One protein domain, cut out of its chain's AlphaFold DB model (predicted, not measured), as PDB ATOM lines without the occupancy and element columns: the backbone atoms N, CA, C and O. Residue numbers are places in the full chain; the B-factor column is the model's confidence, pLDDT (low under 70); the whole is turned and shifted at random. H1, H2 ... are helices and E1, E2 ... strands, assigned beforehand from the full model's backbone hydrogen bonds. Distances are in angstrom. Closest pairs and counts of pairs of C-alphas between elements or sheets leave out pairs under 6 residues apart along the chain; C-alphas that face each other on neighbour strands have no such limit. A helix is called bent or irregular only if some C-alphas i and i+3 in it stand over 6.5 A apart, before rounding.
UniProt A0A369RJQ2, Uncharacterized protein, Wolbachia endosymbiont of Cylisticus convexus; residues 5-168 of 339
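This is residues 5 to 168 of the 339 residues of an uncharacterized protein of Wolbachia endosymbiont of Cylisticus convexus (UniProt A0A369RJQ2). Four long helices, H1, H3, H4 and H6, stand side by side in a curved row, with the shorter H5 packed beside H6 within the curve and a small strand hairpin, E1 and E2, at one end of H5 and beside H1. Residues 5 to 13 of H1 stick out; the short H7 is beside H5, H8 packs on the last part of H6, and H2 touches no helix. The printed part has 164 residues, with eight named helices and two named strands, which are antiparallel, in the order H1 H2 H3 H4 E1 E2 H5 H6 H7 H8 along the chain; helices hold 116 and strands 8 of the 124 residues in named elements, and the class is mostly helix. It is compact, with a radius of gyration of the C-alphas of 16.3 A and spans of 47 by 41 by 27 A.

H1, residues 5 to 30, begins at C-alpha 5 (160.411, 111.710, 243.536) and is 36.8 A long. H2 is residues 38 to 42. H3, residues 45 to 66, is 31.4 A long, and H4, residues 73 to 93, is 30.3 A, beginning at C-alpha 73 (165.843, 101.812, 220.540). E1 is residues 101 to 104 and E2 residues 107 to 110. H5, residues 111 to 124, is 19.9 A long; H6, residues 131 to 149, is 25.4 A, with a kink of 41 degrees near residue 140, and only just irregular: C-alphas 136 and 139 are 6.8 A apart. H7 is residues 156 to 159, and H8, residues 164 to 168, ends at C-alpha 168 (194.205, 102.880, 202.279).

H1 touches H3 with residues 22 to 29 alone, at a shallow tilt of 29 degrees, opposite ways; the closest C-alphas, Leu 22 and Arg 56, are 7.4 A apart. H3 and H4 form a helical hairpin at 8 degrees, closest at the C-alphas of Tyr 65 and Ala 76, 5.3 A. H4 touches H6, the hub, the same way at a shallow tilt of 17 degrees, with the C-alphas of Thr 74 and Gly 133 closest at 5.1 A. H5 and H6 form a helical hairpin at 29 degrees, closest at the C-alphas of Lys 123 and Lys 134, 5.5 A. H6 touches H8 with residues 145 to 149 alone; the closest C-alphas are Ser 149 and Val 166, 5.5 A. H5 and H7 only just touch, with 3 pairs of C-alphas within 8 A, the closest Asp 113 and Phe 158 at 6.1 A. E1 and E2 are a hairpin; N 102 and O 109 are within hydrogen-bond range at 2.8 A. The closest C-alphas of H1 and E1, Asn 25 and Tyr 103, are 6.0 A apart. Every O i to N i+4 pair is within hydrogen-bond range in H1, H3, H4, H5 and H8; in H6 it is 12 of 15, in H2 0 of 1 with 2 of 2 O i to N i+3 pairs, and H7 is too short for such a pair.

The two C-alphas farthest apart, Glu 5 and Lys 168, are 54.1 A apart. The printed part has no cut, and no link is long. The mean pLDDT of the printed part is 76.4; residues 5 to 39, 45, 68 to 70 and 102 to 108 are under 70.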
ATOM      1  N   GLU A   5     159.214 111.468 242.715       37.91
ATOM      2  CA  GLU A   5     160.411 111.710 243.536       37.91
ATOM      3  C   GLU A   5     161.639 110.911 243.057       37.91
ATOM      4  O   GLU A   5     162.761 111.412 243.106       37.91
ATOM      5  N   GLN A   6     161.443 109.694 242.534       36.91
ATOM      6  CA  GLN A   6     162.524 108.896 241.939       36.91
ATOM      7  C   GLN A   6     163.018 109.514 240.626       36.91
ATOM      8  O   GLN A   6     164.218 109.496 240.361       36.91
ATOM      9  N   VAL A   7     162.115 110.105 239.835       37.12
ATOM     10  CA  VAL A   7     162.463 110.817 238.594       37.12
ATOM     11  C   VAL A   7     163.277 112.079 238.899       37.12
ATOM     12  O   VAL A   7     164.346 112.255 238.323       37.12
ATOM     13  N   GLN A   8     162.863 112.894 239.876       35.88
ATOM     14  CA  GLN A   8     163.616 114.092 240.279       35.88
ATOM     15  C   GLN A   8     164.983 113.770 240.906       35.88
ATOM     16  O   GLN A   8     165.961 114.485 240.679       35.88
ATOM     17  N   SER A   9     165.079 112.684 241.681       39.22
ATOM     18  CA  SER A   9     166.353 112.212 242.238       39.22
ATOM     19  C   SER A   9     167.328 111.795 241.135       39.22
ATOM     20  O   SER A   9     168.507 112.145 241.195       39.22
ATOM     21  N   LEU A  10     166.834 111.086 240.114       39.53
ATOM     22  CA  LEU A  10     167.627 110.700 238.952       39.53
ATOM     23  C   LEU A  10     168.066 111.937 238.160       39.53
ATOM     24  O   LEU A  10     169.250 112.065 237.878       39.53
ATOM     25  N   GLU A  11     167.176 112.891 237.882       38.22
ATOM     26  CA  GLU A  11     167.519 114.152 237.199       38.22
ATOM     27  C   GLU A  11     168.571 114.987 237.967       38.22
ATOM     28  O   GLU A  11     169.465 115.589 237.367       38.22
ATOM     29  N   SER A  12     168.532 114.982 239.305       41.38
ATOM     30  CA  SER A  12     169.523 115.664 240.150       41.38
ATOM     31  C   SER A  12     170.892 114.966 240.148       41.38
ATOM     32  O   SER A  12     171.933 115.627 240.047       41.38
ATOM     33  N   GLU A  13     170.923 113.632 240.213       46.59
ATOM     34  CA  GLU A  13     172.162 112.860 240.046       46.59
ATOM     35  C   GLU A  13     172.733 112.992 238.626       46.59
ATOM     36  O   GLU A  13     173.953 113.035 238.456       46.59
ATOM     37  N   GLN A  14     171.873 113.141 237.614       49.00
ATOM     38  CA  GLN A  14     172.252 113.378 236.220       49.00
ATOM     39  C   GLN A  14     172.951 114.722 236.021       49.00
ATOM     40  O   GLN A  14     174.033 114.765 235.428       49.00
ATOM     41  N   GLN A  15     172.393 115.808 236.564       48.34
ATOM     42  CA  GLN A  15     173.037 117.124 236.527       48.34
ATOM     43  C   GLN A  15     174.372 117.122 237.282       48.34
ATOM     44  O   GLN A  15     175.335 117.741 236.832       48.34
ATOM     45  N   LYS A  16     174.474 116.365 238.383       50.09
ATOM     46  CA  LYS A  16     175.738 116.176 239.111       50.09
ATOM     47  C   LYS A  16     176.765 115.357 238.333       50.09
ATOM     48  O   LYS A  16     177.940 115.694 238.373       50.09
ATOM     49  N   LEU A  17     176.373 114.294 237.629       50.53
ATOM     50  CA  LEU A  17     177.295 113.473 236.833       50.53
ATOM     51  C   LEU A  17     177.819 114.228 235.609       50.53
ATOM     52  O   LEU A  17     179.026 114.218 235.370       50.53
ATOM     53  N   GLN A  18     176.940 114.920 234.878       52.22
ATOM     54  CA  GLN A  18     177.346 115.796 233.779       52.22
ATOM     55  C   GLN A  18     178.215 116.944 234.298       52.22
ATOM     56  O   GLN A  18     179.307 117.153 233.773       52.22
ATOM     57  N   GLY A  19     177.792 117.609 235.379       53.50
ATOM     58  CA  GLY A  19     178.559 118.655 236.057       53.50
ATOM     59  C   GLY A  19     179.950 118.183 236.478       53.50
ATOM     60  O   GLY A  19     180.928 118.827 236.136       53.50
ATOM     61  N   ASN A  20     180.067 117.003 237.093       55.09
ATOM     62  CA  ASN A  20     181.344 116.428 237.521       55.09
ATOM     63  C   ASN A  20     182.261 116.038 236.351       55.09
ATOM     64  O   ASN A  20     183.480 116.127 236.482       55.09
ATOM     65  N   VAL A  21     181.720 115.567 235.221       54.00
ATOM     66  CA  VAL A  21     182.520 115.277 234.014       54.00
ATOM     67  C   VAL A  21     182.986 116.580 233.365       54.00
ATOM     68  O   VAL A  21     184.159 116.705 233.027       54.00
ATOM     69  N   LEU A  22     182.101 117.572 233.247       53.62
ATOM     70  CA  LEU A  22     182.423 118.909 232.743       53.62
ATOM     71  C   LEU A  22     183.455 119.624 233.622       53.62
ATOM     72  O   LEU A  22     184.402 120.197 233.094       53.62
ATOM     73  N   GLU A  23     183.316 119.542 234.942       53.97
ATOM     74  CA  GLU A  23     184.221 120.148 235.918       53.97
ATOM     75  C   GLU A  23     185.585 119.450 235.925       53.97
ATOM     76  O   GLU A  23     186.610 120.123 235.858       53.97
ATOM     77  N   LYS A  24     185.627 118.110 235.879       56.31
ATOM     78  CA  LYS A  24     186.887 117.361 235.723       56.31
ATOM     79  C   LYS A  24     187.583 117.669 234.402       56.31
ATOM     80  O   LYS A  24     188.809 117.753 234.377       56.31
ATOM     81  N   ASN A  25     186.826 117.850 233.322       50.81
ATOM     82  CA  ASN A  25     187.390 118.231 232.033       50.81
ATOM     83  C   ASN A  25     187.923 119.666 232.102       50.81
ATOM     84  O   ASN A  25     189.058 119.897 231.711       50.81
ATOM     85  N   SER A  26     187.158 120.607 232.661       49.03
ATOM     86  CA  SER A  26     187.582 121.999 232.860       49.03
ATOM     87  C   SER A  26     188.871 122.097 233.688       49.03
ATOM     88  O   SER A  26     189.834 122.728 233.255       49.03
ATOM     89  N   GLN A  27     188.940 121.384 234.817       52.50
ATOM     90  CA  GLN A  27     190.116 121.333 235.691       52.50
ATOM     91  C   GLN A  27     191.339 120.705 234.996       52.50
ATOM     92  O   GLN A  27     192.432 121.259 235.078       52.50
ATOM     93  N   ARG A  28     191.171 119.601 234.250       50.69
ATOM     94  CA  ARG A  28     192.279 118.906 233.556       50.69
ATOM     95  C   ARG A  28     192.789 119.591 232.294       50.69
ATOM     96  O   ARG A  28     193.910 119.347 231.878       50.69
ATOM     97  N   PHE A  29     191.978 120.415 231.652       44.91
ATOM     98  CA  PHE A  29     192.452 121.297 230.580       44.91
ATOM     99  C   PHE A  29     193.172 122.526 231.157       44.91
ATOM    100  O   PHE A  29     194.105 123.022 230.526       44.91
ATOM    101  N   GLY A  30     192.781 122.987 232.356       43.62
ATOM    102  CA  GLY A  30     193.527 123.981 233.139       43.62
ATOM    103  C   GLY A  30     194.898 123.469 233.607       43.62
ATOM    104  O   GLY A  30     195.865 124.230 233.667       43.62
ATOM    105  N   GLU A  31     195.025 122.160 233.847       43.84
ATOM    106  CA  GLU A  31     196.309 121.459 233.936       43.84
ATOM    107  C   GLU A  31     196.935 121.361 232.538       43.84
ATOM    108  O   GLU A  31     196.730 120.381 231.834       43.84
ATOM    109  N   LYS A  32     197.652 122.423 232.126       42.50
ATOM    110  CA  LYS A  32     198.465 122.545 230.894       42.50
ATOM    111  C   LYS A  32     198.357 121.329 229.975       42.50
ATOM    112  O   LYS A  32     199.132 120.385 230.111       42.50
ATOM    113  N   PHE A  33     197.420 121.389 229.033       44.91
ATOM    114  CA  PHE A  33     197.349 120.513 227.870       44.91
ATOM    115  C   PHE A  33     198.763 120.137 227.387       44.91
ATOM    116  O   PHE A  33     199.461 120.977 226.823       44.91
ATOM    117  N   ILE A  34     199.221 118.913 227.685       38.56
ATOM    118  CA  ILE A  34     200.554 118.437 227.289       38.56
ATOM    119  C   ILE A  34     200.415 117.955 225.844       38.56
ATOM    120  O   ILE A  34     199.855 116.880 225.612       38.56
ATOM    121  N   PRO A  35     200.866 118.731 224.847       43.06
ATOM    122  CA  PRO A  35     200.570 118.427 223.464       43.06
ATOM    123  C   PRO A  35     201.499 117.313 222.989       43.06
ATOM    124  O   PRO A  35     202.710 117.493 222.885       43.06
ATOM    125  N   THR A  36     200.944 116.144 222.678       44.38
ATOM    126  CA  THR A  36     201.709 115.051 222.056       44.38
ATOM    127  C   THR A  36     201.857 115.238 220.542       44.38
ATOM    128  O   THR A  36     202.752 114.644 219.936       44.38
ATOM    129  N   ALA A  37     201.042 116.094 219.909       58.38
ATOM    130  CA  ALA A  37     201.107 116.397 218.478       58.38
ATOM    131  C   ALA A  37     201.548 117.847 218.212       58.38
ATOM    132  O   ALA A  37     201.122 118.776 218.881       58.38
ATOM    133  N   ALA A  38     202.368 118.077 217.181       66.38
ATOM    134  CA  ALA A  38     202.882 119.421 216.874       66.38
ATOM    135  C   ALA A  38     201.798 120.403 216.394       66.38
ATOM    136  O   ALA A  38     201.959 121.610 216.517       66.38
ATOM    137  N   ILE A  39     200.689 119.876 215.873       65.69
ATOM    138  CA  ILE A  39     199.518 120.643 215.429       65.69
ATOM    139  C   ILE A  39     198.806 121.368 216.582       65.69
ATOM    140  O   ILE A  39     198.093 122.344 216.371       65.69
ATOM    141  N   HIS A  40     199.036 120.919 217.815       71.88
ATOM    142  CA  HIS A  40     198.406 121.444 219.019       71.88
ATOM    143  C   HIS A  40     198.949 122.805 219.473       71.88
ATOM    144  O   HIS A  40     198.319 123.455 220.296       71.88
ATOM    145  N   GLU A  41     200.043 123.297 218.887       71.94
ATOM    146  CA  GLU A  41     200.496 124.691 219.062       71.94
ATOM    147  C   GLU A  41     199.514 125.730 218.470       71.94
ATOM    148  O   GLU A  41     199.697 126.935 218.654       71.94
ATOM    149  N   HIS A  42     198.472 125.276 217.762       70.81
ATOM    150  CA  HIS A  42     197.328 126.095 217.352       70.81
ATOM    151  C   HIS A  42     196.209 126.183 218.405       70.81
ATOM    152  O   HIS A  42     195.247 126.916 218.180       70.81
ATOM    153  N   VAL A  43     196.280 125.445 219.521       71.25
ATOM    154  CA  VAL A  43     195.269 125.552 220.584       71.25
ATOM    155  C   VAL A  43     195.498 126.840 221.365       71.25
ATOM    156  O   VAL A  43     196.466 126.958 222.112       71.25
ATOM    157  N   ASP A  44     194.585 127.791 221.201       70.25
ATOM    158  CA  ASP A  44     194.412 128.927 222.103       70.25
ATOM    159  C   ASP A  44     193.229 128.686 223.063       70.25
ATOM    160  O   ASP A  44     192.517 127.682 222.968       70.25
ATOM    161  N   GLU A  45     193.020 129.603 224.007       66.00
ATOM    162  CA  GLU A  45     191.933 129.523 224.992       66.00
ATOM    163  C   GLU A  45     190.553 129.424 224.321       66.00
ATOM    164  O   GLU A  45     189.730 128.584 224.674       66.00
ATOM    165  N   LYS A  46     190.335 130.193 223.250       72.12
ATOM    166  CA  LYS A  46     189.086 130.160 222.481       72.12
ATOM    167  C   LYS A  46     188.871 128.810 221.790       72.12
ATOM    168  O   LYS A  46     187.737 128.344 221.675       72.12
ATOM    169  N   MET A  47     189.929 128.185 221.281       76.81
ATOM    170  CA  MET A  47     189.892 126.841 220.713       76.81
ATOM    171  C   MET A  47     189.573 125.809 221.793       76.81
ATOM    172  O   MET A  47     188.761 124.919 221.541       76.81
ATOM    173  N   ALA A  48     190.154 125.950 222.987       72.06
ATOM    174  CA  ALA A  48     189.833 125.107 224.131       72.06
ATOM    175  C   ALA A  48     188.344 125.218 224.497       72.06
ATOM    176  O   ALA A  48     187.661 124.197 224.548       72.06
ATOM    177  N   ASP A  49     187.798 126.431 224.619       70.81
ATOM    178  CA  ASP A  49     186.369 126.663 224.880       70.81
ATOM    179  C   ASP A  49     185.464 126.030 223.818       70.81
ATOM    180  O   ASP A  49     184.453 125.396 224.130       70.81
ATOM    181  N   ASN A  50     185.839 126.163 222.542       76.94
ATOM    182  CA  ASN A  50     185.109 125.540 221.441       76.94
ATOM    183  C   ASN A  50     185.154 124.004 221.534       76.94
ATOM    184  O   ASN A  50     184.125 123.356 221.327       76.94
ATOM    185  N   ILE A  51     186.315 123.422 221.865       76.25
ATOM    186  CA  ILE A  51     186.464 121.981 222.121       76.25
ATOM    187  C   ILE A  51     185.523 121.562 223.254       76.25
ATOM    188  O   ILE A  51     184.752 120.620 223.082       76.25
ATOM    189  N   PHE A  52     185.514 122.280 224.378       71.94
ATOM    190  CA  PHE A  52     184.653 121.974 225.519       71.94
ATOM    191  C   PHE A  52     183.167 122.024 225.199       71.94
ATOM    192  O   PHE A  52     182.434 121.089 225.534       71.94
ATOM    193  N   ALA A  53     182.720 123.101 224.552       73.06
ATOM    194  CA  ALA A  53     181.333 123.239 224.131       73.06
ATOM    195  C   ALA A  53     180.937 122.079 223.208       73.06
ATOM    196  O   ALA A  53     179.888 121.467 223.394       73.06
ATOM    197  N   GLY A  54     181.829 121.714 222.283       74.75
ATOM    198  CA  GLY A  54     181.651 120.573 221.401       74.75
ATOM    199  C   GLY A  54     181.523 119.236 222.133       74.75
ATOM    200  O   GLY A  54     180.606 118.467 221.858       74.75
ATOM    201  N   LEU A  55     182.413 118.968 223.091       75.69
ATOM    202  CA  LEU A  55     182.377 117.749 223.899       75.69
ATOM    203  C   LEU A  55     181.086 117.634 224.704       75.69
ATOM    204  O   LEU A  55     180.509 116.551 224.775       75.69
ATOM    205  N   ARG A  56     180.614 118.742 225.282       74.81
ATOM    206  CA  ARG A  56     179.343 118.775 226.009       74.81
ATOM    207  C   ARG A  56     178.188 118.305 225.130       74.81
ATOM    208  O   ARG A  56     177.414 117.459 225.563       74.81
ATOM    209  N   ASP A  57     178.092 118.819 223.908       75.56
ATOM    210  CA  ASP A  57     177.008 118.464 222.990       75.56
ATOM    211  C   ASP A  57     177.057 116.970 222.623       75.56
ATOM    212  O   ASP A  57     176.035 116.286 222.659       75.56
ATOM    213  N   MET A  58     178.258 116.428 222.377       79.06
ATOM    214  CA  MET A  58     178.466 114.994 222.138       79.06
ATOM    215  C   MET A  58     178.010 114.135 223.328       79.06
ATOM    216  O   MET A  58     177.339 113.120 223.135       79.06
ATOM    217  N   TYR A  59     178.351 114.534 224.556       75.94
ATOM    218  CA  TYR A  59     177.977 113.786 225.757       75.94
ATOM    219  C   TYR A  59     176.489 113.844 226.062       75.94
ATOM    220  O   TYR A  59     175.933 112.839 226.493       75.94
ATOM    221  N   THR A  60     175.833 114.980 225.827       77.62
ATOM    222  CA  THR A  60     174.376 115.096 225.980       77.62
ATOM    223  C   THR A  60     173.669 114.069 225.103       77.62
ATOM    224  O   THR A  60     172.829 113.311 225.579       77.62
ATOM    225  N   VAL A  61     174.086 113.973 223.841       80.25
ATOM    226  CA  VAL A  61     173.519 113.045 222.859       80.25
ATOM    227  C   VAL A  61     173.742 111.579 223.261       80.25
ATOM    228  O   VAL A  61     172.842 110.747 223.142       80.25
ATOM    229  N   GLU A  62     174.930 111.240 223.763       77.94
ATOM    230  CA  GLU A  62     175.213 109.888 224.257       77.94
ATOM    231  C   GLU A  62     174.409 109.553 225.519       77.94
ATOM    232  O   GLU A  62     173.893 108.443 225.675       77.94
ATOM    233  N   PHE A  63     174.316 110.515 226.431       75.62
ATOM    234  CA  PHE A  63     173.586 110.365 227.673       75.62
ATOM    235  C   PHE A  63     172.107 110.082 227.397       75.62
ATOM    236  O   PHE A  63     171.578 109.091 227.896       75.62
ATOM    237  N   GLU A  64     171.487 110.877 226.521       76.75
ATOM    238  CA  GLU A  64     170.105 110.681 226.081       76.75
ATOM    239  C   GLU A  64     169.864 109.284 225.507       76.75
ATOM    240  O   GLU A  64     168.813 108.701 225.763       76.75
ATOM    241  N   TYR A  65     170.825 108.725 224.767       81.06
ATOM    242  CA  TYR A  65     170.742 107.351 224.275       81.06
ATOM    243  C   TYR A  65     170.779 106.324 225.418       81.06
ATOM    244  O   TYR A  65     169.940 105.426 225.467       81.06
ATOM    245  N   ASN A  66     171.720 106.462 226.356       74.69
ATOM    246  CA  ASN A  66     171.899 105.504 227.453       74.69
ATOM    247  C   ASN A  66     170.742 105.533 228.472       74.69
ATOM    248  O   ASN A  66     170.518 104.536 229.156       74.69
ATOM    249  N   THR A  67     170.009 106.645 228.581       74.25
ATOM    250  CA  THR A  67     168.855 106.783 229.487       74.25
ATOM    251  C   THR A  67     167.505 106.743 228.783       74.25
ATOM    252  O   THR A  67     166.483 107.011 229.411       74.25
ATOM    253  N   ALA A  68     167.463 106.401 227.494       69.69
ATOM    254  CA  ALA A  68     166.233 106.295 226.714       69.69
ATOM    255  C   ALA A  68     165.401 105.039 227.058       69.69
ATOM    256  O   ALA A  68     164.953 104.339 226.153       69.69
ATOM    257  N   SER A  69     165.158 104.753 228.344       61.12
ATOM    258  CA  SER A  69     164.357 103.598 228.787       61.12
ATOM    259  C   SER A  69     162.950 103.569 228.185       61.12
ATOM    260  O   SER A  69     162.369 102.499 228.024       61.12
ATOM    261  N   ASP A  70     162.431 104.744 227.821       67.31
ATOM    262  CA  ASP A  70     161.036 104.934 227.425       67.31
ATOM    263  C   ASP A  70     160.860 105.123 225.905       67.31
ATOM    264  O   ASP A  70     159.733 105.250 225.422       67.31
ATOM    265  N   LYS A  71     161.953 105.154 225.122       70.56
ATOM    266  CA  LYS A  71     161.900 105.337 223.660       70.56
ATOM    267  C   LYS A  71     162.234 104.029 222.934       70.56
ATOM    268  O   LYS A  71     163.092 103.277 223.391       70.56
ATOM    269  N   PRO A  72     161.642 103.772 221.751       82.81
ATOM    270  CA  PRO A  72     162.112 102.695 220.888       82.81
ATOM    271  C   PRO A  72     163.605 102.865 220.588       82.81
ATOM    272  O   PRO A  72     164.041 103.952 220.198       82.81
ATOM    273  N   ILE A  73     164.382 101.787 220.721       81.81
ATOM    274  CA  ILE A  73     165.843 101.812 220.540       81.81
ATOM    275  C   ILE A  73     166.256 102.415 219.191       81.81
ATOM    276  O   ILE A  73     167.217 103.170 219.108       81.81
ATOM    277  N   THR A  74     165.481 102.165 218.135       82.50
ATOM    278  CA  THR A  74     165.724 102.700 216.789       82.50
ATOM    279  C   THR A  74     165.562 104.216 216.696       82.50
ATOM    280  O   THR A  74     166.202 104.829 215.846       82.50
ATOM    281  N   VAL A  75     164.728 104.830 217.540       85.62
ATOM    282  CA  VAL A  75     164.572 106.293 217.637       85.62
ATOM    283  C   VAL A  75     165.715 106.885 218.459       85.62
ATOM    284  O   VAL A  75     166.267 107.919 218.096       85.62
ATOM    285  N   ALA A  76     166.123 106.212 219.539       86.25
ATOM    286  CA  ALA A  76     167.275 106.633 220.334       86.25
ATOM    287  C   ALA A  76     168.575 106.614 219.506       86.25
ATOM    288  O   ALA A  76     169.339 107.576 219.548       86.25
ATOM    289  N   VAL A  77     168.796 105.561 218.707       88.50
ATOM    290  CA  VAL A  77     169.941 105.461 217.783       88.50
ATOM    291  C   VAL A  77     169.923 106.575 216.737       88.50
ATOM    292  O   VAL A  77     170.966 107.159 216.461       88.50
ATOM    293  N   GLU A  78     168.756 106.882 216.165       89.31
ATOM    294  CA  GLU A  78     168.602 107.947 215.166       89.31
ATOM    295  C   GLU A  78     168.970 109.316 215.731       89.31
ATOM    296  O   GLU A  78     169.838 109.993 215.185       89.31
ATOM    297  N   ASN A  79     168.388 109.678 216.876       88.38
ATOM    298  CA  ASN A  79     168.689 110.937 217.554       88.38
ATOM    299  C   ASN A  79     170.179 111.044 217.892       88.38
ATOM    300  O   ASN A  79     170.781 112.108 217.737       88.38
ATOM    301  N   MET A  80     170.783 109.930 218.316       88.94
ATOM    302  CA  MET A  80     172.205 109.889 218.615       88.94
ATOM    303  C   MET A  80     173.062 110.110 217.362       88.94
ATOM    304  O   MET A  80     173.994 110.916 217.378       88.94
ATOM    305  N   ALA A  81     172.727 109.434 216.258       91.56
ATOM    306  CA  ALA A  81     173.406 109.608 214.979       91.56
ATOM    307  C   ALA A  81     173.304 111.061 214.489       91.56
ATOM    308  O   ALA A  81     174.327 111.674 214.181       91.56
ATOM    309  N   GLU A  82     172.105 111.648 214.507       91.31
ATOM    310  CA  GLU A  82     171.894 113.048 214.130       91.31
ATOM    311  C   GLU A  82     172.673 114.022 215.019       91.31
ATOM    312  O   GLU A  82     173.244 114.999 214.527       91.31
ATOM    313  N   GLY A  83     172.694 113.781 216.331       89.44
ATOM    314  CA  GLY A  83     173.423 114.607 217.287       89.44
ATOM    315  C   GLY A  83     174.931 114.588 217.031       89.44
ATOM    316  O   GLY A  83     175.577 115.642 217.009       89.44
ATOM    317  N   PHE A  84     175.497 113.418 216.727       91.00
ATOM    318  CA  PHE A  84     176.895 113.313 216.315       91.00
ATOM    319  C   PHE A  84     177.170 113.993 214.973       91.00
ATOM    320  O   PHE A  84     178.169 114.701 214.863       91.00
ATOM    321  N   GLN A  85     176.295 113.871 213.972       92.62
ATOM    322  CA  GLN A  85     176.471 114.586 212.698       92.62
ATOM    323  C   GLN A  85     176.429 116.108 212.876       92.62
ATOM    324  O   GLN A  85     177.264 116.834 212.331       92.62
ATOM    325  N   LYS A  86     175.489 116.611 213.688       90.75
ATOM    326  CA  LYS A  86     175.418 118.033 214.058       90.75
ATOM    327  C   LYS A  86     176.721 118.483 214.724       90.75
ATOM    328  O   LYS A  86     177.258 119.525 214.346       90.75
ATOM    329  N   SER A  87     177.260 117.665 215.628       89.31
ATOM    330  CA  SER A  87     178.533 117.921 216.308       89.31
ATOM    331  C   SER A  87     179.709 117.957 215.328       89.31
ATOM    332  O   SER A  87     180.421 118.956 215.277       89.31
ATOM    333  N   ILE A  88     179.863 116.952 214.454       92.50
ATOM    334  CA  ILE A  88     180.914 116.925 213.417       92.50
ATOM    335  C   ILE A  88     180.840 118.175 212.535       92.50
ATOM    336  O   ILE A  88     181.862 118.817 212.272       92.50
ATOM    337  N   LYS A  89     179.640 118.539 212.065       91.81
ATOM    338  CA  LYS A  89     179.437 119.728 211.229       91.81
ATOM    339  C   LYS A  89     179.845 121.001 211.967       91.81
ATOM    340  O   LYS A  89     180.553 121.831 211.394       91.81
ATOM    341  N   HIS A  90     179.433 121.140 213.225       89.00
ATOM    342  CA  HIS A  90     179.810 122.266 214.070       89.00
ATOM    343  C   HIS A  90     181.330 122.344 214.259       89.00
ATOM    344  O   HIS A  90     181.927 123.401 214.056       89.00
ATOM    345  N   TRP A  91     181.983 121.219 214.557       89.69
ATOM    346  CA  TRP A  91     183.427 121.150 214.778       89.69
ATOM    347  C   TRP A  91     184.235 121.475 213.523       89.69
ATOM    348  O   TRP A  91     185.211 122.220 213.599       89.69
ATOM    349  N   LYS A  92     183.792 121.018 212.345       91.06
ATOM    350  CA  LYS A  92     184.358 121.438 211.051       91.06
ATOM    351  C   LYS A  92     184.285 122.961 210.881       91.06
ATOM    352  O   LYS A  92     185.295 123.590 210.585       91.06
ATOM    353  N   GLN A  93     183.121 123.567 211.132       89.31
ATOM    354  CA  GLN A  93     182.907 125.016 210.989       89.31
ATOM    355  C   GLN A  93     183.719 125.851 211.985       89.31
ATOM    356  O   GLN A  93     184.241 126.905 211.631       89.31
ATOM    357  N   LYS A  94     183.832 125.381 213.229       86.56
ATOM    358  CA  LYS A  94     184.609 126.034 214.290       86.56
ATOM    359  C   LYS A  94     186.104 125.744 214.218       86.56
ATOM    360  O   LYS A  94     186.833 126.242 215.069       86.56
ATOM    361  N   LYS A  95     186.552 124.975 213.217       87.75
ATOM    362  CA  LYS A  95     187.938 124.519 213.084       87.75
ATOM    363  C   LYS A  95     188.424 123.842 214.375       87.75
ATOM    364  O   LYS A  95     189.506 124.136 214.838       87.75
ATOM    365  N   ILE A  96     187.633 122.962 214.988       86.69
ATOM    366  CA  ILE A  96     188.057 122.201 216.177       86.69
ATOM    367  C   ILE A  96     188.924 121.011 215.752       86.69
ATOM    368  O   ILE A  96     188.564 120.298 214.819       86.69
ATOM    369  N   MET A  97     190.052 120.777 216.424       86.69
ATOM    370  CA  MET A  97     190.892 119.595 216.188       86.69
ATOM    371  C   MET A  97     190.220 118.321 216.701       86.69
ATOM    372  O   MET A  97     189.861 118.227 217.871       86.69
ATOM    373  N   PHE A  98     190.089 117.313 215.843       89.00
ATOM    374  CA  PHE A  98     189.524 116.012 216.195       89.00
ATOM    375  C   PHE A  98     190.495 115.139 217.000       89.00
ATOM    376  O   PHE A  98     190.066 114.180 217.639       89.00
ATOM    377  N   SER A  99     191.790 115.473 217.007       85.00
ATOM    378  CA  SER A  99     192.786 114.879 217.904       85.00
ATOM    379  C   SER A  99     192.756 115.462 219.319       85.00
ATOM    380  O   SER A  99     193.521 115.005 220.171       85.00
ATOM    381  N   ALA A 100     191.907 116.463 219.585       80.00
ATOM    382  CA  ALA A 100     191.761 117.011 220.925       80.00
ATOM    383  C   ALA A 100     191.340 115.897 221.902       80.00
ATOM    384  O   ALA A 100     190.474 115.084 221.559       80.00
ATOM    385  N   PRO A 101     191.960 115.823 223.090       73.88
ATOM    386  CA  PRO A 101     191.689 114.780 224.056       73.88
ATOM    387  C   PRO A 101     190.275 114.918 224.602       73.88
ATOM    388  O   PRO A 101     189.772 116.011 224.869       73.88
ATOM    389  N   VAL A 102     189.663 113.767 224.809       68.88
ATOM    390  CA  VAL A 102     188.406 113.598 225.507       68.88
ATOM    391  C   VAL A 102     188.730 112.926 226.822       68.88
ATOM    392  O   VAL A 102     189.112 111.758 226.867       68.88
ATOM    393  N   TYR A 103     188.569 113.659 227.913       62.44
ATOM    394  CA  TYR A 103     188.662 113.065 229.234       62.44
ATOM    395  C   TYR A 103     187.293 112.471 229.581       62.44
ATOM    396  O   TYR A 103     186.378 113.152 230.038       62.44
ATOM    397  N   VAL A 104     187.132 111.179 229.304       50.19
ATOM    398  CA  VAL A 104     186.018 110.387 229.837       50.19
ATOM    399  C   VAL A 104     186.541 109.534 230.981       50.19
ATOM    400  O   VAL A 104     187.649 109.008 230.926       50.19
ATOM    401  N   SER A 105     185.707 109.282 231.988       44.41
ATOM    402  CA  SER A 105     186.008 108.375 233.107       44.41
ATOM    403  C   SER A 105     186.325 106.920 232.703       44.41
ATOM    404  O   SER A 105     186.621 106.104 233.573       44.41
ATOM    405  N   ARG A 106     186.246 106.566 231.406       43.69
ATOM    406  CA  ARG A 106     186.404 105.197 230.873       43.69
ATOM    407  C   ARG A 106     187.231 105.084 229.580       43.69
ATOM    408  O   ARG A 106     187.089 104.105 228.840       43.69
ATOM    409  N   GLY A 107     188.109 106.041 229.297       49.41
ATOM    410  CA  GLY A 107     189.112 105.864 228.247       49.41
ATOM    411  C   GLY A 107     189.748 107.170 227.815       49.41
ATOM    412  O   GLY A 107     189.056 108.032 227.282       49.41
ATOM    413  N   ASP A 108     191.055 107.269 228.028       60.09
ATOM    414  CA  ASP A 108     191.895 108.334 227.498       60.09
ATOM    415  C   ASP A 108     191.969 108.181 225.969       60.09
ATOM    416  O   ASP A 108     192.354 107.130 225.460       60.09
ATOM    417  N   GLY A 109     191.541 109.194 225.217       73.94
ATOM    418  CA  GLY A 109     191.567 109.165 223.753       73.94
ATOM    419  C   GLY A 109     191.167 110.505 223.148       73.94
ATOM    420  O   GLY A 109     190.704 111.393 223.858       73.94
ATOM    421  N   SER A 110     191.362 110.677 221.842       85.06
ATOM    422  CA  SER A 110     190.910 111.881 221.133       85.06
ATOM    423  C   SER A 110     189.414 111.859 220.792       85.06
ATOM    424  O   SER A 110     188.761 110.820 220.907       85.06
ATOM    425  N   ILE A 111     188.854 112.992 220.343       86.88
ATOM    426  CA  ILE A 111     187.449 113.084 219.895       86.88
ATOM    427  C   ILE A 111     187.172 112.020 218.835       86.88
ATOM    428  O   ILE A 111     186.191 111.282 218.927       86.88
ATOM    429  N   LEU A 112     188.060 111.906 217.846       90.62
ATOM    430  CA  LEU A 112     187.880 110.947 216.761       90.62
ATOM    431  C   LEU A 112     187.987 109.501 217.240       90.62
ATOM    432  O   LEU A 112     187.172 108.667 216.854       90.62
ATOM    433  N   ASP A 113     188.962 109.217 218.102       89.94
ATOM    434  CA  ASP A 113     189.145 107.899 218.713       89.94
ATOM    435  C   ASP A 113     187.890 107.465 219.481       89.94
ATOM    436  O   ASP A 113     187.395 106.346 219.311       89.94
ATOM    437  N   TYR A 114     187.334 108.384 220.277       86.81
ATOM    438  CA  TYR A 114     186.105 108.178 221.026       86.81
ATOM    439  C   TYR A 114     184.927 107.843 220.098       86.81
ATOM    440  O   TYR A 114     184.250 106.828 220.297       86.81
ATOM    441  N   MET A 115     184.719 108.635 219.040       90.25
ATOM    442  CA  MET A 115     183.646 108.394 218.071       90.25
ATOM    443  C   MET A 115     183.795 107.044 217.366       90.25
ATOM    444  O   MET A 115     182.818 106.300 217.263       90.25
ATOM    445  N   ILE A 116     185.008 106.694 216.922       93.00
ATOM    446  CA  ILE A 116     185.289 105.404 216.276       93.00
ATOM    447  C   ILE A 116     184.939 104.257 217.225       93.00
ATOM    448  O   ILE A 116     184.198 103.348 216.849       93.00
ATOM    449  N   LYS A 117     185.425 104.313 218.471       90.69
ATOM    450  CA  LYS A 117     185.164 103.292 219.492       90.69
ATOM    451  C   LYS A 117     183.667 103.127 219.748       90.69
ATOM    452  O   LYS A 117     183.168 102.000 219.759       90.69
ATOM    453  N   ARG A 118     182.952 104.238 219.959       88.56
ATOM    454  CA  ARG A 118     181.526 104.229 220.307       88.56
ATOM    455  C   ARG A 118     180.673 103.711 219.154       88.56
ATOM    456  O   ARG A 118     179.881 102.797 219.360       88.56
ATOM    457  N   LEU A 119     180.865 104.238 217.946       92.31
ATOM    458  CA  LEU A 119     180.103 103.813 216.770       92.31
ATOM    459  C   LEU A 119     180.389 102.354 216.401       92.31
ATOM    460  O   LEU A 119     179.462 101.622 216.058       92.31
ATOM    461  N   HIS A 120     181.641 101.902 216.536       92.81
ATOM    462  CA  HIS A 120     181.986 100.493 216.359       92.81
ATOM    463  C   HIS A 120     181.250  99.603 217.371       92.81
ATOM    464  O   HIS A 120     180.676  98.586 216.988       92.81
ATOM    465  N   HIS A 121     181.249  99.975 218.657       90.31
ATOM    466  CA  HIS A 121     180.535  99.223 219.689       90.31
ATOM    467  C   HIS A 121     179.039  99.127 219.378       90.31
ATOM    468  O   HIS A 121     178.496  98.029 219.368       90.31
ATOM    469  N   LEU A 122     178.397 100.247 219.046       89.31
ATOM    470  CA  LEU A 122     176.970 100.275 218.739       89.31
ATOM    471  C   LEU A 122     176.619  99.426 217.510       89.31
ATOM    472  O   LEU A 122     175.657  98.667 217.531       89.31
ATOM    473  N   LYS A 123     177.417  99.500 216.441       91.88
ATOM    474  CA  LYS A 123     177.133  98.748 215.211       91.88
ATOM    475  C   LYS A 123     177.376  97.243 215.350       91.88
ATOM    476  O   LYS A 123     176.630  96.460 214.763       91.88
ATOM    477  N   ASN A 124     178.424  96.848 216.073       91.50
ATOM    478  CA  ASN A 124     178.935  95.473 216.036       91.50
ATOM    479  C   ASN A 124     178.715  94.684 217.331       91.50
ATOM    480  O   ASN A 124     178.677  93.458 217.282       91.50
ATOM    481  N   ASN A 125     178.586  95.362 218.475       88.56
ATOM    482  CA  ASN A 125     178.639  94.726 219.794       88.56
ATOM    483  C   ASN A 125     177.387  94.978 220.651       88.56
ATOM    484  O   ASN A 125     177.184  94.254 221.624       88.56
ATOM    485  N   ASP A 126     176.568  95.985 220.335       86.25
ATOM    486  CA  ASP A 126     175.342  96.268 221.081       86.25
ATOM    487  C   ASP A 126     174.193  95.368 220.606       86.25
ATOM    488  O   ASP A 126     173.689  95.496 219.489       86.25
ATOM    489  N   ALA A 127     173.773  94.450 221.477       85.00
ATOM    490  CA  ALA A 127     172.716  93.486 221.185       85.00
ATOM    491  C   ALA A 127     171.333  94.133 220.981       85.00
ATOM    492  O   ALA A 127     170.450  93.505 220.398       85.00
ATOM    493  N   ASN A 128     171.133  95.376 221.433       83.69
ATOM    494  CA  ASN A 128     169.862  96.082 221.282       83.69
ATOM    495  C   ASN A 128     169.714  96.731 219.896       83.69
ATOM    496  O   ASN A 128     168.617  97.153 219.525       83.69
ATOM    497  N   ILE A 129     170.797  96.820 219.116       87.00
ATOM    498  CA  ILE A 129     170.793  97.472 217.807       87.00
ATOM    499  C   ILE A 129     170.533  96.443 216.703       87.00
ATOM    500  O   ILE A 129     171.386  95.642 216.321       87.00
ATOM    501  N   ASN A 130     169.322  96.505 216.150       88.50
ATOM    502  CA  ASN A 130     168.916  95.715 214.989       88.50
ATOM    503  C   ASN A 130     169.449  96.305 213.664       88.50
ATOM    504  O   ASN A 130     170.046  97.381 213.635       88.50
ATOM    505  N   GLU A 131     169.202  95.618 212.544       91.38
ATOM    506  CA  GLU A 131     169.655  96.059 211.212       91.38
ATOM    507  C   GLU A 131     169.154  97.455 210.821       91.38
ATOM    508  O   GLU A 131     169.876  98.214 210.179       91.38
ATOM    509  N   ASP A 132     167.946  97.836 211.243       91.50
ATOM    510  CA  ASP A 132     167.442  99.185 210.998       91.50
ATOM    511  C   ASP A 132     168.266 100.239 211.750       91.50
ATOM    512  O   ASP A 132     168.745 101.194 211.143       91.50
ATOM    513  N   GLY A 133     168.538 100.016 213.040       90.62
ATOM    514  CA  GLY A 133     169.425 100.869 213.830       90.62
ATOM    515  C   GLY A 133     170.837 100.955 213.243       90.62
ATOM    516  O   GLY A 133     171.392 102.049 213.145       90.62
ATOM    517  N   LYS A 134     171.397  99.839 212.755       93.38
ATOM    518  CA  LYS A 134     172.699  99.843 212.060       93.38
ATOM    519  C   LYS A 134     172.677 100.722 210.810       93.38
ATOM    520  O   LYS A 134     173.625 101.475 210.597       93.38
ATOM    521  N   ARG A 135     171.602 100.679 210.010       93.75
ATOM    522  CA  ARG A 135     171.441 101.563 208.838       93.75
ATOM    523  C   ARG A 135     171.386 103.035 209.238       93.75
ATOM    524  O   ARG A 135     171.992 103.857 208.558       93.75
ATOM    525  N   LYS A 136     170.729 103.369 210.352       93.69
ATOM    526  CA  LYS A 136     170.665 104.750 210.865       93.69
ATOM    527  C   LYS A 136     172.007 105.288 211.372       93.69
ATOM    528  O   LYS A 136     172.201 106.496 211.392       93.69
ATOM    529  N   LEU A 137     172.947 104.412 211.736       94.38
ATOM    530  CA  LEU A 137     174.315 104.801 212.096       94.38
ATOM    531  C   LEU A 137     175.212 105.075 210.879       94.38
ATOM    532  O   LEU A 137     176.259 105.705 211.036       94.38
ATOM    533  N   GLU A 138     174.853 104.622 209.671       94.44
ATOM    534  CA  GLU A 138     175.752 104.775 208.520       94.44
ATOM    535  C   GLU A 138     176.075 106.212 208.110       94.44
ATOM    536  O   GLU A 138     177.225 106.465 207.745       94.44
ATOM    537  N   PRO A 139     175.144 107.180 208.184       95.00
ATOM    538  CA  PRO A 139     175.466 108.568 207.879       95.00
ATOM    539  C   PRO A 139     176.624 109.108 208.733       95.00
ATOM    540  O   PRO A 139     177.591 109.643 208.190       95.00
ATOM    541  N   VAL A 140     176.589 108.894 210.054       95.75
ATOM    542  CA  VAL A 140     177.661 109.348 210.956       95.75
ATOM    543  C   VAL A 140     178.949 108.533 210.789       95.75
ATOM    544  O   VAL A 140     180.039 109.105 210.809       95.75
ATOM    545  N   LEU A 141     178.859 107.218 210.560       95.88
ATOM    546  CA  LEU A 141     180.031 106.381 210.275       95.88
ATOM    547  C   LEU A 141     180.749 106.824 209.003       95.88
ATOM    548  O   LEU A 141     181.973 106.935 208.996       95.88
ATOM    549  N   SER A 142     179.995 107.127 207.946       96.19
ATOM    550  CA  SER A 142     180.532 107.655 206.694       96.19
ATOM    551  C   SER A 142     181.270 108.979 206.908       96.19
ATOM    552  O   SER A 142     182.373 109.161 206.393       96.19
ATOM    553  N   GLU A 143     180.732 109.880 207.737       96.62
ATOM    554  CA  GLU A 143     181.410 111.133 208.083       96.62
ATOM    555  C   GLU A 143     182.704 110.919 208.878       96.62
ATOM    556  O   GLU A 143     183.711 111.574 208.598       96.62
ATOM    557  N   VAL A 144     182.705 109.991 209.837       96.31
ATOM    558  CA  VAL A 144     183.915 109.613 210.583       96.31
ATOM    559  C   VAL A 144     184.950 108.998 209.641       96.31
ATOM    560  O   VAL A 144     186.119 109.380 209.675       96.31
ATOM    561  N   HIS A 145     184.540 108.104 208.741       97.06
ATOM    562  CA  HIS A 145     185.423 107.523 207.733       97.06
ATOM    563  C   HIS A 145     186.005 108.585 206.788       97.06
ATOM    564  O   HIS A 145     187.199 108.534 206.491       97.06
ATOM    565  N   ASP A 146     185.207 109.567 206.354       96.62
ATOM    566  CA  ASP A 146     185.676 110.700 205.545       96.62
ATOM    567  C   ASP A 146     186.757 111.498 206.286       96.62
ATOM    568  O   ASP A 146     187.833 111.732 205.730       96.62
ATOM    569  N   LEU A 147     186.526 111.829 207.563       95.62
ATOM    570  CA  LEU A 147     187.516 112.503 208.407       95.62
ATOM    571  C   LEU A 147     188.826 111.711 208.471       95.62
ATOM    572  O   LEU A 147     189.894 112.259 208.189       95.62
ATOM    573  N   VAL A 148     188.762 110.414 208.780       95.88
ATOM    574  CA  VAL A 148     189.964 109.571 208.849       95.88
ATOM    575  C   VAL A 148     190.673 109.505 207.495       95.88
ATOM    576  O   VAL A 148     191.898 109.631 207.430       95.88
ATOM    577  N   SER A 149     189.921 109.359 206.402       96.00
ATOM    578  CA  SER A 149     190.471 109.279 205.046       96.00
ATOM    579  C   SER A 149     191.204 110.557 204.614       96.00
ATOM    580  O   SER A 149     192.162 110.479 203.851       96.00
ATOM    581  N   LYS A 150     190.829 111.714 205.174       92.50
ATOM    582  CA  LYS A 150     191.484 113.022 204.987       92.50
ATOM    583  C   LYS A 150     192.645 113.266 205.955       92.50
ATOM    584  O   LYS A 150     193.010 114.403 206.237       92.50
ATOM    585  N   GLY A 151     193.231 112.201 206.496       90.56
ATOM    586  CA  GLY A 151     194.492 112.282 207.229       90.56
ATOM    587  C   GLY A 151     194.384 112.717 208.688       90.56
ATOM    588  O   GLY A 151     195.430 112.839 209.320       90.56
ATOM    589  N   ASN A 152     193.169 112.890 209.232       92.25
ATOM    590  CA  ASN A 152     192.980 113.184 210.656       92.25
ATOM    591  C   ASN A 152     193.696 112.135 211.528       92.25
ATOM    592  O   ASN A 152     193.800 110.947 211.172       92.25
ATOM    593  N   HIS A 153     194.249 112.585 212.655       86.81
ATOM    594  CA  HIS A 153     194.950 111.703 213.579       86.81
ATOM    595  C   HIS A 153     193.972 110.734 214.253       86.81
ATOM    596  O   HIS A 153     192.899 111.129 214.688       86.81
ATOM    597  N   VAL A 154     194.376 109.467 214.328       88.31
ATOM    598  CA  VAL A 154     193.664 108.383 215.014       88.31
ATOM    599  C   VAL A 154     194.724 107.516 215.671       88.31
ATOM    600  O   VAL A 154     195.726 107.167 215.023       88.31
ATOM    601  N   SER A 155     194.509 107.159 216.930       87.44
ATOM    602  CA  SER A 155     195.446 106.333 217.681       87.44
ATOM    603  C   SER A 155     195.510 104.919 217.094       87.44
ATOM    604  O   SER A 155     194.533 104.379 216.568       87.44
ATOM    605  N   LYS A 156     196.689 104.284 217.169       87.88
ATOM    606  CA  LYS A 156     196.956 102.987 216.511       87.88
ATOM    607  C   LYS A 156     195.964 101.886 216.896       87.88
ATOM    608  O   LYS A 156     195.701 101.000 216.086       87.88
ATOM    609  N   GLU A 157     195.445 101.919 218.119       87.75
ATOM    610  CA  GLU A 157     194.468 100.941 218.600       87.75
ATOM    611  C   GLU A 157     193.111 101.057 217.893       87.75
ATOM    612  O   GLU A 157     192.540 100.032 217.523       87.75
ATOM    613  N   PHE A 158     192.645 102.277 217.605       90.44
ATOM    614  CA  PHE A 158     191.349 102.517 216.965       90.44
ATOM    615  C   PHE A 158     191.401 102.365 215.447       90.44
ATOM    616  O   PHE A 158     190.385 102.046 214.835       90.44
ATOM    617  N   LEU A 159     192.584 102.475 214.831       91.00
ATOM    618  CA  LEU A 159     192.756 102.155 213.408       91.00
ATOM    619  C   LEU A 159     192.326 100.719 213.074       91.00
ATOM    620  O   LEU A 159     191.870 100.469 211.963       91.00
ATOM    621  N   LYS A 160     192.432  99.783 214.027       93.06
ATOM    622  CA  LYS A 160     192.029  98.377 213.846       93.06
ATOM    623  C   LYS A 160     190.512  98.190 213.736       93.06
ATOM    624  O   LYS A 160     190.072  97.139 213.288       93.06
ATOM    625  N   LEU A 161     189.731  99.182 214.167       94.06
ATOM    626  CA  LEU A 161     188.267  99.164 214.127       94.06
ATOM    627  C   LEU A 161     187.711  99.709 212.805       94.06
ATOM    628  O   LEU A 161     186.498  99.708 212.603       94.06
ATOM    629  N   LEU A 162     188.583 100.207 211.924       95.38
ATOM    630  CA  LEU A 162     188.196 100.861 210.682       95.38
ATOM    631  C   LEU A 162     188.326  99.926 209.472       95.38
ATOM    632  O   LEU A 162     189.221  99.080 209.435       95.38
ATOM    633  N   PRO A 163     187.496 100.119 208.432       95.75
ATOM    634  CA  PRO A 163     187.629  99.392 207.175       95.75
ATOM    635  C   PRO A 163     188.976  99.624 206.469       95.75
ATOM    636  O   PRO A 163     189.516 100.734 206.444       95.75
ATOM    637  N   ASN A 164     189.493  98.584 205.808       96.56
ATOM    638  CA  ASN A 164     190.774  98.641 205.091       96.56
ATOM    639  C   ASN A 164     190.801  99.685 203.960       96.56
ATOM    640  O   ASN A 164     191.853 100.269 203.694       96.56
ATOM    641  N   ASP A 165     189.676  99.941 203.288       97.31
ATOM    642  CA  ASP A 165     189.604 100.941 202.218       97.31
ATOM    643  C   ASP A 165     189.756 102.372 202.763       97.31
ATOM    644  O   ASP A 165     190.428 103.194 202.138       97.31
ATOM    645  N   VAL A 166     189.218 102.651 203.957       97.06
ATOM    646  CA  VAL A 166     189.396 103.926 204.670       97.06
ATOM    647  C   VAL A 166     190.866 104.126 205.034       97.06
ATOM    648  O   VAL A 166     191.432 105.191 204.777       97.06
ATOM    649  N   LEU A 167     191.518 103.085 205.562       96.19
ATOM    650  CA  LEU A 167     192.942 103.122 205.910       96.19
ATOM    651  C   LEU A 167     193.835 103.329 204.679       96.19
ATOM    652  O   LEU A 167     194.798 104.098 204.740       96.19
ATOM    653  N   LYS A 168     193.501 102.688 203.552       97.31
ATOM    654  CA  LYS A 168     194.205 102.880 202.279       97.31
ATOM    655  C   LYS A 168     194.061 104.319 201.779       97.31
ATOM    656  O   LYS A 168     195.075 104.963 201.530       97.31
TER     657      LYS A 168